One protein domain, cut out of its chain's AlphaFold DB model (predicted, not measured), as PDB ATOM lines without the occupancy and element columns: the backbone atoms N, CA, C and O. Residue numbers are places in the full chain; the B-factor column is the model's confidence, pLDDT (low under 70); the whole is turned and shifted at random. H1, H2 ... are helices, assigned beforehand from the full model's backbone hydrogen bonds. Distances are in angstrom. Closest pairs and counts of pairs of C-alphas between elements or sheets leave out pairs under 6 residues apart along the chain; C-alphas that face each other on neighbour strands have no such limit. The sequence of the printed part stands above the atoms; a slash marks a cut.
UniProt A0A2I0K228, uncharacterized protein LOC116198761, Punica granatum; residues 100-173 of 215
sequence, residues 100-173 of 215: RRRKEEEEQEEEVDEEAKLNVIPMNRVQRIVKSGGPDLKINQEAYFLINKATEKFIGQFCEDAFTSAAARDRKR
ATOM      1  N   ARG A 100      88.339 154.093 170.514       48.53
ATOM      2  CA  ARG A 100      89.674 154.669 170.276       48.53
ATOM      3  C   ARG A 100      90.650 154.428 171.423       48.53
ATOM      4  O   ARG A 100      91.708 153.871 171.180       48.53
ATOM      5  N   ARG A 101      90.256 154.754 172.658       48.19
ATOM      6  CA  ARG A 101      91.111 154.555 173.837       48.19
ATOM      7  C   ARG A 101      91.592 153.116 174.011       48.19
ATOM      8  O   ARG A 101      92.734 152.917 174.385       48.19
ATOM      9  N   ARG A 102      90.732 152.132 173.733       50.03
ATOM     10  CA  ARG A 102      91.089 150.720 173.909       50.03
ATOM     11  C   ARG A 102      92.076 150.243 172.850       50.03
ATOM     12  O   ARG A 102      92.993 149.509 173.173       50.03
ATOM     13  N   LYS A 103      91.926 150.729 171.617       44.22
ATOM     14  CA  LYS A 103      92.881 150.468 170.543       44.22
ATOM     15  C   LYS A 103      94.220 151.197 170.767       44.22
ATOM     16  O   LYS A 103      95.268 150.622 170.525       44.22
ATOM     17  N   GLU A 104      94.178 152.423 171.290       48.09
ATOM     18  CA  GLU A 104      95.365 153.170 171.735       48.09
ATOM     19  C   GLU A 104      96.072 152.461 172.918       48.09
ATOM     20  O   GLU A 104      97.281 152.605 173.070       48.09
ATOM     21  N   GLU A 105      95.352 151.681 173.735       51.03
ATOM     22  CA  GLU A 105      95.894 150.816 174.798       51.03
ATOM     23  C   GLU A 105      96.460 149.487 174.227       51.03
ATOM     24  O   GLU A 105      97.580 149.123 174.565       51.03
ATOM     25  N   GLU A 106      95.762 148.817 173.299       50.88
ATOM     26  CA  GLU A 106      96.192 147.559 172.646       50.88
ATOM     27  C   GLU A 106      97.422 147.740 171.723       50.88
ATOM     28  O   GLU A 106      98.351 146.937 171.777       50.88
ATOM     29  N   GLU A 107      97.499 148.816 170.926       49.28
ATOM     30  CA  GLU A 107      98.671 149.102 170.069       49.28
ATOM     31  C   GLU A 107      99.929 149.465 170.890       49.28
ATOM     32  O   GLU A 107     101.045 149.259 170.420       49.28
ATOM     33  N   GLN A 108      99.770 149.929 172.139       50.38
ATOM     34  CA  GLN A 108     100.886 150.097 173.081       50.38
ATOM     35  C   GLN A 108     101.367 148.767 173.685       50.38
ATOM     36  O   GLN A 108     102.521 148.691 174.095       50.38
ATOM     37  N   GLU A 109     100.527 147.730 173.771       52.72
ATOM     38  CA  GLU A 109     100.925 146.444 174.363       52.72
ATOM     39  C   GLU A 109     101.807 145.610 173.415       52.72
ATOM     40  O   GLU A 109     102.766 145.000 173.886       52.72
ATOM     41  N   GLU A 110     101.573 145.641 172.095       52.81
ATOM     42  CA  GLU A 110     102.418 144.913 171.126       52.81
ATOM     43  C   GLU A 110     103.801 145.566 170.912       52.81
ATOM     44  O   GLU A 110     104.812 144.863 170.890       52.81
ATOM     45  N   GLU A 111     103.894 146.901 170.818       54.69
ATOM     46  CA  GLU A 111     105.191 147.594 170.663       54.69
ATOM     47  C   GLU A 111     106.075 147.452 171.922       54.69
ATOM     48  O   GLU A 111     107.302 147.332 171.835       54.69
ATOM     49  N   VAL A 112     105.450 147.362 173.104       56.00
ATOM     50  CA  VAL A 112     106.137 147.133 174.383       56.00
ATOM     51  C   VAL A 112     106.827 145.764 174.465       56.00
ATOM     52  O   VAL A 112     107.798 145.650 175.214       56.00
ATOM     53  N   ASP A 113     106.401 144.740 173.717       55.28
ATOM     54  CA  ASP A 113     106.954 143.379 173.851       55.28
ATOM     55  C   ASP A 113     108.272 143.172 173.066       55.28
ATOM     56  O   ASP A 113     109.145 142.407 173.487       55.28
ATOM     57  N   GLU A 114     108.506 143.926 171.983       59.03
ATOM     58  CA  GLU A 114     109.842 144.023 171.360       59.03
ATOM     59  C   GLU A 114     110.757 144.992 172.135       59.03
ATOM     60  O   GLU A 114     111.923 144.675 172.389       59.03
ATOM     61  N   GLU A 115     110.232 146.123 172.621       56.44
ATOM     62  CA  GLU A 115     110.939 147.033 173.541       56.44
ATOM     63  C   GLU A 115     111.389 146.305 174.830       56.44
ATOM     64  O   GLU A 115     112.472 146.555 175.370       56.44
ATOM     65  N   ALA A 116     110.611 145.328 175.308       57.47
ATOM     66  CA  ALA A 116     110.972 144.479 176.441       57.47
ATOM     67  C   ALA A 116     112.182 143.568 176.162       57.47
ATOM     68  O   ALA A 116     112.914 143.248 177.098       57.47
ATOM     69  N   LYS A 117     112.458 143.193 174.903       62.16
ATOM     70  CA  LYS A 117     113.682 142.450 174.533       62.16
ATOM     71  C   LYS A 117     114.911 143.351 174.454       62.16
ATOM     72  O   LYS A 117     116.027 142.876 174.660       62.16
ATOM     73  N   LEU A 118     114.724 144.641 174.167       75.19
ATOM     74  CA  LEU A 118     115.818 145.610 174.099       75.19
ATOM     75  C   LEU A 118     116.353 146.004 175.483       75.19
ATOM     76  O   LEU A 118     117.480 146.497 175.564       75.19
ATOM     77  N   ASN A 119     115.588 145.808 176.564       83.81
ATOM     78  CA  ASN A 119     115.891 146.320 177.903       83.81
ATOM     79  C   ASN A 119     116.028 145.219 178.966       83.81
ATOM     80  O   ASN A 119     115.126 144.414 179.177       83.81
ATOM     81  N   VAL A 120     117.138 145.235 179.710       90.44
ATOM     82  CA  VAL A 120     117.429 144.283 180.798       90.44
ATOM     83  C   VAL A 120     116.572 144.573 182.034       90.44
ATOM     84  O   VAL A 120     116.213 143.660 182.777       90.44
ATOM     85  N   ILE A 121     116.229 145.843 182.263       92.25
ATOM     86  CA  ILE A 121     115.327 146.265 183.339       92.25
ATOM     87  C   ILE A 121     113.936 146.523 182.723       92.25
ATOM     88  O   ILE A 121     113.820 147.360 181.824       92.25
ATOM     89  N   PRO A 122     112.857 145.860 183.189       93.12
ATOM     90  CA  PRO A 122     111.527 146.020 182.596       93.12
ATOM     91  C   PRO A 122     110.995 147.458 182.677       93.12
ATOM     92  O   PRO A 122     110.960 148.053 183.758       93.12
ATOM     93  N   MET A 123     110.487 147.997 181.563       93.31
ATOM     94  CA  MET A 123     110.037 149.397 181.470       93.31
ATOM     95  C   MET A 123     108.955 149.749 182.509       93.31
ATOM     96  O   MET A 123     109.012 150.791 183.164       93.31
ATOM     97  N   ASN A 124     108.027 148.820 182.763       93.00
ATOM     98  CA  ASN A 124     106.988 148.944 183.793       93.00
ATOM     99  C   ASN A 124     107.547 149.089 185.225       93.00
ATOM    100  O   ASN A 124     106.896 149.677 186.093       93.00
ATOM    101  N   ARG A 125     108.762 148.592 185.498       94.00
ATOM    102  CA  ARG A 125     109.454 148.799 186.779       94.00
ATOM    103  C   ARG A 125     110.056 150.202 186.854       94.00
ATOM    104  O   ARG A 125     109.881 150.852 187.883       94.00
ATOM    105  N   VAL A 126     110.682 150.675 185.772       94.38
ATOM    106  CA  VAL A 126     111.247 152.034 185.663       94.38
ATOM    107  C   VAL A 126     110.150 153.085 185.827       94.38
ATOM    108  O   VAL A 126     110.249 153.927 186.719       94.38
ATOM    109  N   GLN A 127     109.052 152.982 185.067       93.31
ATOM    110  CA  GLN A 127     107.915 153.900 185.186       93.31
ATOM    111  C   GLN A 127     107.384 153.990 186.624       93.31
ATOM    112  O   GLN A 127     107.128 155.086 187.115       93.31
ATOM    113  N   ARG A 128     107.222 152.851 187.318       93.25
ATOM    114  CA  ARG A 128     106.723 152.822 188.704       93.25
ATOM    115  C   ARG A 128     107.677 153.485 189.695       93.25
ATOM    116  O   ARG A 128     107.198 154.168 190.591       93.25
ATOM    117  N   ILE A 129     108.988 153.286 189.546       94.38
ATOM    118  CA  ILE A 129     109.999 153.912 190.414       94.38
ATOM    119  C   ILE A 129     109.983 155.430 190.214       94.38
ATOM    120  O   ILE A 129     109.813 156.171 191.179       94.38
ATOM    121  N   VAL A 130     110.055 155.894 188.964       93.12
ATOM    122  CA  VAL A 130     110.069 157.328 188.638       93.12
ATOM    123  C   VAL A 130     108.783 158.023 189.109       93.12
ATOM    124  O   VAL A 130     108.857 159.035 189.798       93.12
ATOM    125  N   LYS A 131     107.604 157.435 188.849       91.19
ATOM    126  CA  LYS A 131     106.303 157.958 189.323       91.19
ATOM    127  C   LYS A 131     106.164 157.954 190.854       91.19
ATOM    128  O   LYS A 131     105.363 158.715 191.383       91.19
ATOM    129  N   SER A 132     106.927 157.123 191.575       91.19
ATOM    130  CA  SER A 132     106.941 157.129 193.047       91.19
ATOM    131  C   SER A 132     107.835 158.211 193.665       91.19
ATOM    132  O   SER A 132     107.697 158.484 194.852       91.19
ATOM    133  N   GLY A 133     108.706 158.856 192.876       82.25
ATOM    134  CA  GLY A 133     109.567 159.954 193.338       82.25
ATOM    135  C   GLY A 133     108.869 161.316 193.459       82.25
ATOM    136  O   GLY A 133     109.414 162.219 194.084       82.25
ATOM    137  N   GLY A 134     107.673 161.482 192.885       79.56
ATOM    138  CA  GLY A 134     106.873 162.703 193.011       79.56
ATOM    139  C   GLY A 134     105.666 162.720 192.060       79.56
ATOM    140  O   GLY A 134     105.793 162.267 190.921       79.56
ATOM    141  N   PRO A 135     104.495 163.238 192.484       67.44
ATOM    142  CA  PRO A 135     103.243 163.095 191.729       67.44
ATOM    143  C   PRO A 135     103.150 163.952 190.453       67.44
ATOM    144  O   PRO A 135     102.382 163.604 189.557       67.44
ATOM    145  N   ASP A 136     103.913 165.044 190.345       75.81
ATOM    146  CA  ASP A 136     103.765 166.033 189.260       75.81
ATOM    147  C   ASP A 136     104.610 165.760 188.000       75.81
ATOM    148  O   ASP A 136     104.428 166.427 186.975       75.81
ATOM    149  N   LEU A 137     105.522 164.778 188.017       80.50
ATOM    150  CA  LEU A 137     106.426 164.524 186.888       80.50
ATOM    151  C   LEU A 137     105.721 163.789 185.732       80.50
ATOM    152  O   LEU A 137     105.755 162.563 185.604       80.50
ATOM    153  N   LYS A 138     105.122 164.570 184.829       85.44
ATOM    154  CA  LYS A 138     104.638 164.109 183.519       85.44
ATOM    155  C   LYS A 138     105.825 163.901 182.573       85.44
ATOM    156  O   LYS A 138     106.419 164.862 182.094       85.44
ATOM    157  N   ILE A 139     106.160 162.637 182.325       89.69
ATOM    158  CA  ILE A 139     107.326 162.196 181.545       89.69
ATOM    159  C   ILE A 139     106.856 161.374 180.333       89.69
ATOM    160  O   ILE A 139     105.951 160.548 180.465       89.69
ATOM    161  N   ASN A 140     107.479 161.599 179.171       92.25
ATOM    162  CA  ASN A 140     107.190 160.909 177.904       92.25
ATOM    163  C   ASN A 140     107.808 159.496 177.859       92.25
ATOM    164  O   ASN A 140     108.799 159.237 178.541       92.25
ATOM    165  N   GLN A 141     107.286 158.604 177.005       91.38
ATOM    166  CA  GLN A 141     107.784 157.222 176.876       91.38
ATOM    167  C   GLN A 141     109.287 157.155 176.542       91.38
ATOM    168  O   GLN A 141     110.038 156.512 177.275       91.38
ATOM    169  N   GLU A 142     109.744 157.933 175.554       92.12
ATOM    170  CA  GLU A 142     111.165 158.123 175.197       92.12
ATOM    171  C   GLU A 142     112.077 158.416 176.398       92.12
ATOM    172  O   GLU A 142     113.208 157.939 176.493       92.12
ATOM    173  N   ALA A 143     111.587 159.215 177.349       93.88
ATOM    174  CA  ALA A 143     112.363 159.599 178.517       93.88
ATOM    175  C   ALA A 143     112.431 158.464 179.552       93.88
ATOM    176  O   ALA A 143     113.469 158.311 180.192       93.88
ATOM    177  N   TYR A 144     111.402 157.614 179.676       93.12
ATOM    178  CA  TYR A 144     111.524 156.376 180.458       93.12
ATOM    179  C   TYR A 144     112.520 155.402 179.816       93.12
ATOM    180  O   TYR A 144     113.320 154.823 180.549       93.12
ATOM    181  N   PHE A 145     112.544 155.274 178.483       93.75
ATOM    182  CA  PHE A 145     113.555 154.480 177.771       93.75
ATOM    183  C   PHE A 145     114.977 155.007 178.021       93.75
ATOM    184  O   PHE A 145     115.865 154.246 178.409       93.75
ATOM    185  N   LEU A 146     115.195 156.321 177.903       95.19
ATOM    186  CA  LEU A 146     116.506 156.921 178.165       95.19
ATOM    187  C   LEU A 146     116.939 156.766 179.634       95.19
ATOM    188  O   LEU A 146     118.098 156.441 179.891       95.19
ATOM    189  N   ILE A 147     116.022 156.926 180.597       94.94
ATOM    190  CA  ILE A 147     116.277 156.649 182.024       94.94
ATOM    191  C   ILE A 147     116.637 155.170 182.231       94.94
ATOM    192  O   ILE A 147     117.550 154.862 183.001       94.94
ATOM    193  N   ASN A 148     115.972 154.251 181.526       95.75
ATOM    194  CA  ASN A 148     116.258 152.821 181.581       95.75
ATOM    195  C   ASN A 148     117.696 152.529 181.114       95.75
ATOM    196  O   ASN A 148     118.504 151.983 181.868       95.75
ATOM    197  N   LYS A 149     118.074 153.023 179.926       95.31
ATOM    198  CA  LYS A 149     119.436 152.880 179.385       95.31
ATOM    199  C   LYS A 149     120.508 153.570 180.220       95.31
ATOM    200  O   LYS A 149     121.591 153.008 180.396       95.31
ATOM    201  N   ALA A 150     120.215 154.734 180.793       96.38
ATOM    202  CA  ALA A 150     121.106 155.380 181.752       96.38
ATOM    203  C   ALA A 150     121.309 154.512 183.008       96.38
ATOM    204  O   ALA A 150     122.438 154.381 183.475       96.38
ATOM    205  N   THR A 151     120.254 153.861 183.509       96.69
ATOM    206  CA  THR A 151     120.309 152.976 184.687       96.69
ATOM    207  C   THR A 151     121.119 151.704 184.414       96.69
ATOM    208  O   THR A 151     121.977 151.343 185.221       96.69
ATOM    209  N   GLU A 152     120.925 151.055 183.259       95.12
ATOM    210  CA  GLU A 152     121.740 149.908 182.820       95.12
ATOM    211  C   GLU A 152     123.239 150.261 182.783       95.12
ATOM    212  O   GLU A 152     124.073 149.533 183.327       95.12
ATOM    213  N   LYS A 153     123.591 151.408 182.181       96.56
ATOM    214  CA  LYS A 153     124.980 151.890 182.104       96.56
ATOM    215  C   LYS A 153     125.541 152.283 183.471       96.56
ATOM    216  O   LYS A 153     126.687 151.950 183.766       96.56
ATOM    217  N   PHE A 154     124.741 152.944 184.305       97.19
ATOM    218  CA  PHE A 154     125.124 153.359 185.651       97.19
ATOM    219  C   PHE A 154     125.526 152.170 186.530       97.19
ATOM    220  O   PHE A 154     126.591 152.207 187.143       97.19
ATOM    221  N   ILE A 155     124.719 151.101 186.555       96.50
ATOM    222  CA  ILE A 155     125.007 149.906 187.365       96.50
ATOM    223  C   ILE A 155     126.325 149.257 186.916       96.50
ATOM    224  O   ILE A 155     127.134 148.880 187.764       96.50
ATOM    225  N   GLY A 156     126.576 149.187 185.603       96.19
ATOM    226  CA  GLY A 156     127.845 148.706 185.052       96.19
ATOM    227  C   GLY A 156     129.040 149.540 185.518       96.19
ATOM    228  O   GLY A 156     129.958 149.000 186.134       96.19
ATOM    229  N   GLN A 157     128.991 150.859 185.301       97.38
ATOM    230  CA  GLN A 157     130.076 151.776 185.670       97.38
ATOM    231  C   GLN A 157     130.345 151.782 187.181       97.38
ATOM    232  O   GLN A 157     131.494 151.730 187.600       97.38
ATOM    233  N   PHE A 158     129.301 151.796 188.015       97.00
ATOM    234  CA  PHE A 158     129.442 151.766 189.474       97.00
ATOM    235  C   PHE A 158     130.119 150.474 189.962       97.00
ATOM    236  O   PHE A 158     130.982 150.521 190.838       97.00
ATOM    237  N   CYS A 159     129.797 149.325 189.355       95.88
ATOM    238  CA  CYS A 159     130.491 148.068 189.642       95.88
ATOM    239  C   CYS A 159     131.962 148.092 189.189       95.88
ATOM    240  O   CYS A 159     132.821 147.566 189.898       95.88
ATOM    241  N   GLU A 160     132.262 148.695 188.035       95.75
ATOM    242  CA  GLU A 160     133.615 148.770 187.470       95.75
ATOM    243  C   GLU A 160     134.528 149.745 188.235       95.75
ATOM    244  O   GLU A 160     135.647 149.371 188.602       95.75
ATOM    245  N   ASP A 161     134.039 150.940 188.580       95.56
ATOM    246  CA  ASP A 161     134.740 151.928 189.414       95.56
ATOM    247  C   ASP A 161     135.032 151.348 190.813       95.56
ATOM    248  O   ASP A 161     136.142 151.491 191.345       95.56
ATOM    249  N   ALA A 162     134.072 150.618 191.398       94.69
ATOM    250  CA  ALA A 162     134.230 149.971 192.701       94.69
ATOM    251  C   ALA A 162     135.198 148.780 192.654       94.69
ATOM    252  O   ALA A 162     136.027 148.624 193.553       94.69
ATOM    253  N   PHE A 163     135.143 147.956 191.602       95.12
ATOM    254  CA  PHE A 163     136.080 146.847 191.410       95.12
ATOM    255  C   PHE A 163     137.506 147.347 191.151       95.12
ATOM    256  O   PHE A 163     138.453 146.811 191.724       95.12
ATOM    257  N   THR A 164     137.670 148.405 190.358       93.62
ATOM    258  CA  THR A 164     138.972 149.041 190.094       93.62
ATOM    259  C   THR A 164     139.558 149.632 191.376       93.62
ATOM    260  O   THR A 164     140.717 149.374 191.714       93.62
ATOM    261  N   SER A 165     138.733 150.330 192.163       90.06
ATOM    262  CA  SER A 165     139.112 150.861 193.479       90.06
ATOM    263  C   SER A 165     139.483 149.759 194.480       90.06
ATOM    264  O   SER A 165     140.447 149.909 195.236       90.06
ATOM    265  N   ALA A 166     138.765 148.631 194.472       89.69
ATOM    266  CA  ALA A 166     139.081 147.457 195.283       89.69
ATOM    267  C   ALA A 166     140.396 146.797 194.846       89.69
ATOM    268  O   ALA A 166     141.253 146.512 195.680       89.69
ATOM    269  N   ALA A 167     140.598 146.586 193.544       88.69
ATOM    270  CA  ALA A 167     141.805 145.970 193.006       88.69
ATOM    271  C   ALA A 167     143.063 146.793 193.339       88.69
ATOM    272  O   ALA A 167     144.083 146.213 193.715       88.69
ATOM    273  N   ALA A 168     142.975 148.126 193.278       86.00
ATOM    274  CA  ALA A 168     144.069 149.029 193.628       86.00
ATOM    275  C   ALA A 168     144.435 148.994 195.126       86.00
ATOM    276  O   ALA A 168     145.619 148.947 195.462       86.00
ATOM    277  N   ARG A 169     143.438 148.999 196.025       83.19
ATOM    278  CA  ARG A 169     143.648 149.033 197.489       83.19
ATOM    279  C   ARG A 169     143.981 147.655 198.068       83.19
ATOM    280  O   ARG A 169     144.967 147.493 198.779       83.19
ATOM    281  N   ASP A 170     143.171 146.656 197.734       81.06
ATOM    282  CA  ASP A 170     143.169 145.345 198.383       81.06
ATOM    283  C   ASP A 170     143.961 144.277 197.613       81.06
ATOM    284  O   ASP A 170     144.271 143.232 198.186       81.06
ATOM    285  N   ARG A 171     144.252 144.495 196.318       81.69
ATOM    286  CA  ARG A 171     144.796 143.493 195.372       81.69
ATOM    287  C   ARG A 171     143.934 142.226 195.233       81.69
ATOM    288  O   ARG A 171     144.428 141.164 194.854       81.69
ATOM    289  N   LYS A 172     142.639 142.323 195.544       77.38
ATOM    290  CA  LYS A 172     141.678 141.205 195.551       77.38
ATOM    291  C   LYS A 172     140.800 141.240 194.301       77.38
ATOM    292  O   LYS A 172     140.520 142.302 193.759       77.38
ATOM    293  N   ARG A 173     140.357 140.063 193.846       86.50
ATOM    294  CA  ARG A 173     139.488 139.895 192.664       86.50
ATOM    295  C   ARG A 173     138.044 139.570 193.055       86.50
ATOM    296  O   ARG A 173     137.440 138.659 192.503       86.50
TER     297      ARG A 173
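AT A GLANCE: This is residues 100 to 173 of the 215 residues of the protein "uncharacterized protein LOC116198761" of Punica granatum (UniProt A0A2I0K228). What shape do these atoms make? A long helix, H3, reaches out to one end of a thin rod, and a second helix, H1, reaches out to the other end. The short helix H2 crosses the first part of H3 at about a right angle, and only the last part of H1 comes near H2. How is it made up? The printed part has 74 residues with three named helices, in the order H1, H2, H3, and no named strand, and its class is all helix. How spread out is it? It is extended, with a radius of gyration of the C-alphas of 17.5 A and spans of 61 by 29 by 14 A.

HOW THE PARTS SIT: What does H3, residues 141 to 170, touch? It touches H2, residues 123 to 132, with residues 144 to 148 alone; the closest C-alphas, of Gln 127 and Tyr 144, are 6.4 A apart. Their lines are about perpendicular, at 88 degrees. Where is H1, residues 100 to 118? It is close to H2 but not clearly touching, the closest C-alphas being those of Ala 116 and Met 123, 7.1 A apart; their lines are only just about perpendicular, at 70.4 degrees. H1 and H3 are apart. Are the helix backbones complete? In H2 and H3 every O i to N i+4 pair is within hydrogen-bond range; in H1 10 of 15 are.

IN THESE COORDINATES: Where does H3 run? It measures 43.1 A from C-alpha 141 at (107.784, 157.222, 176.876) to C-alpha 170 at (143.169, 145.345, 198.383). How long are the others? H2 measures 14.3 A. H1 measures 27.9 A from C-alpha 100 at (89.674, 154.669, 170.276), with a kink of 27 degrees near residue 112.

THE WHOLE: How far does it reach? The two C-alphas farthest apart, of Arg 100 and Arg 171, are 61.6 A apart. Are there cuts or long links? The printed part has no cut; the link from H1 to H2 is tight and that from H2 to H3 short. Where is confidence low? The pLDDT is under 70 at residues 100 to 117 and residue 135.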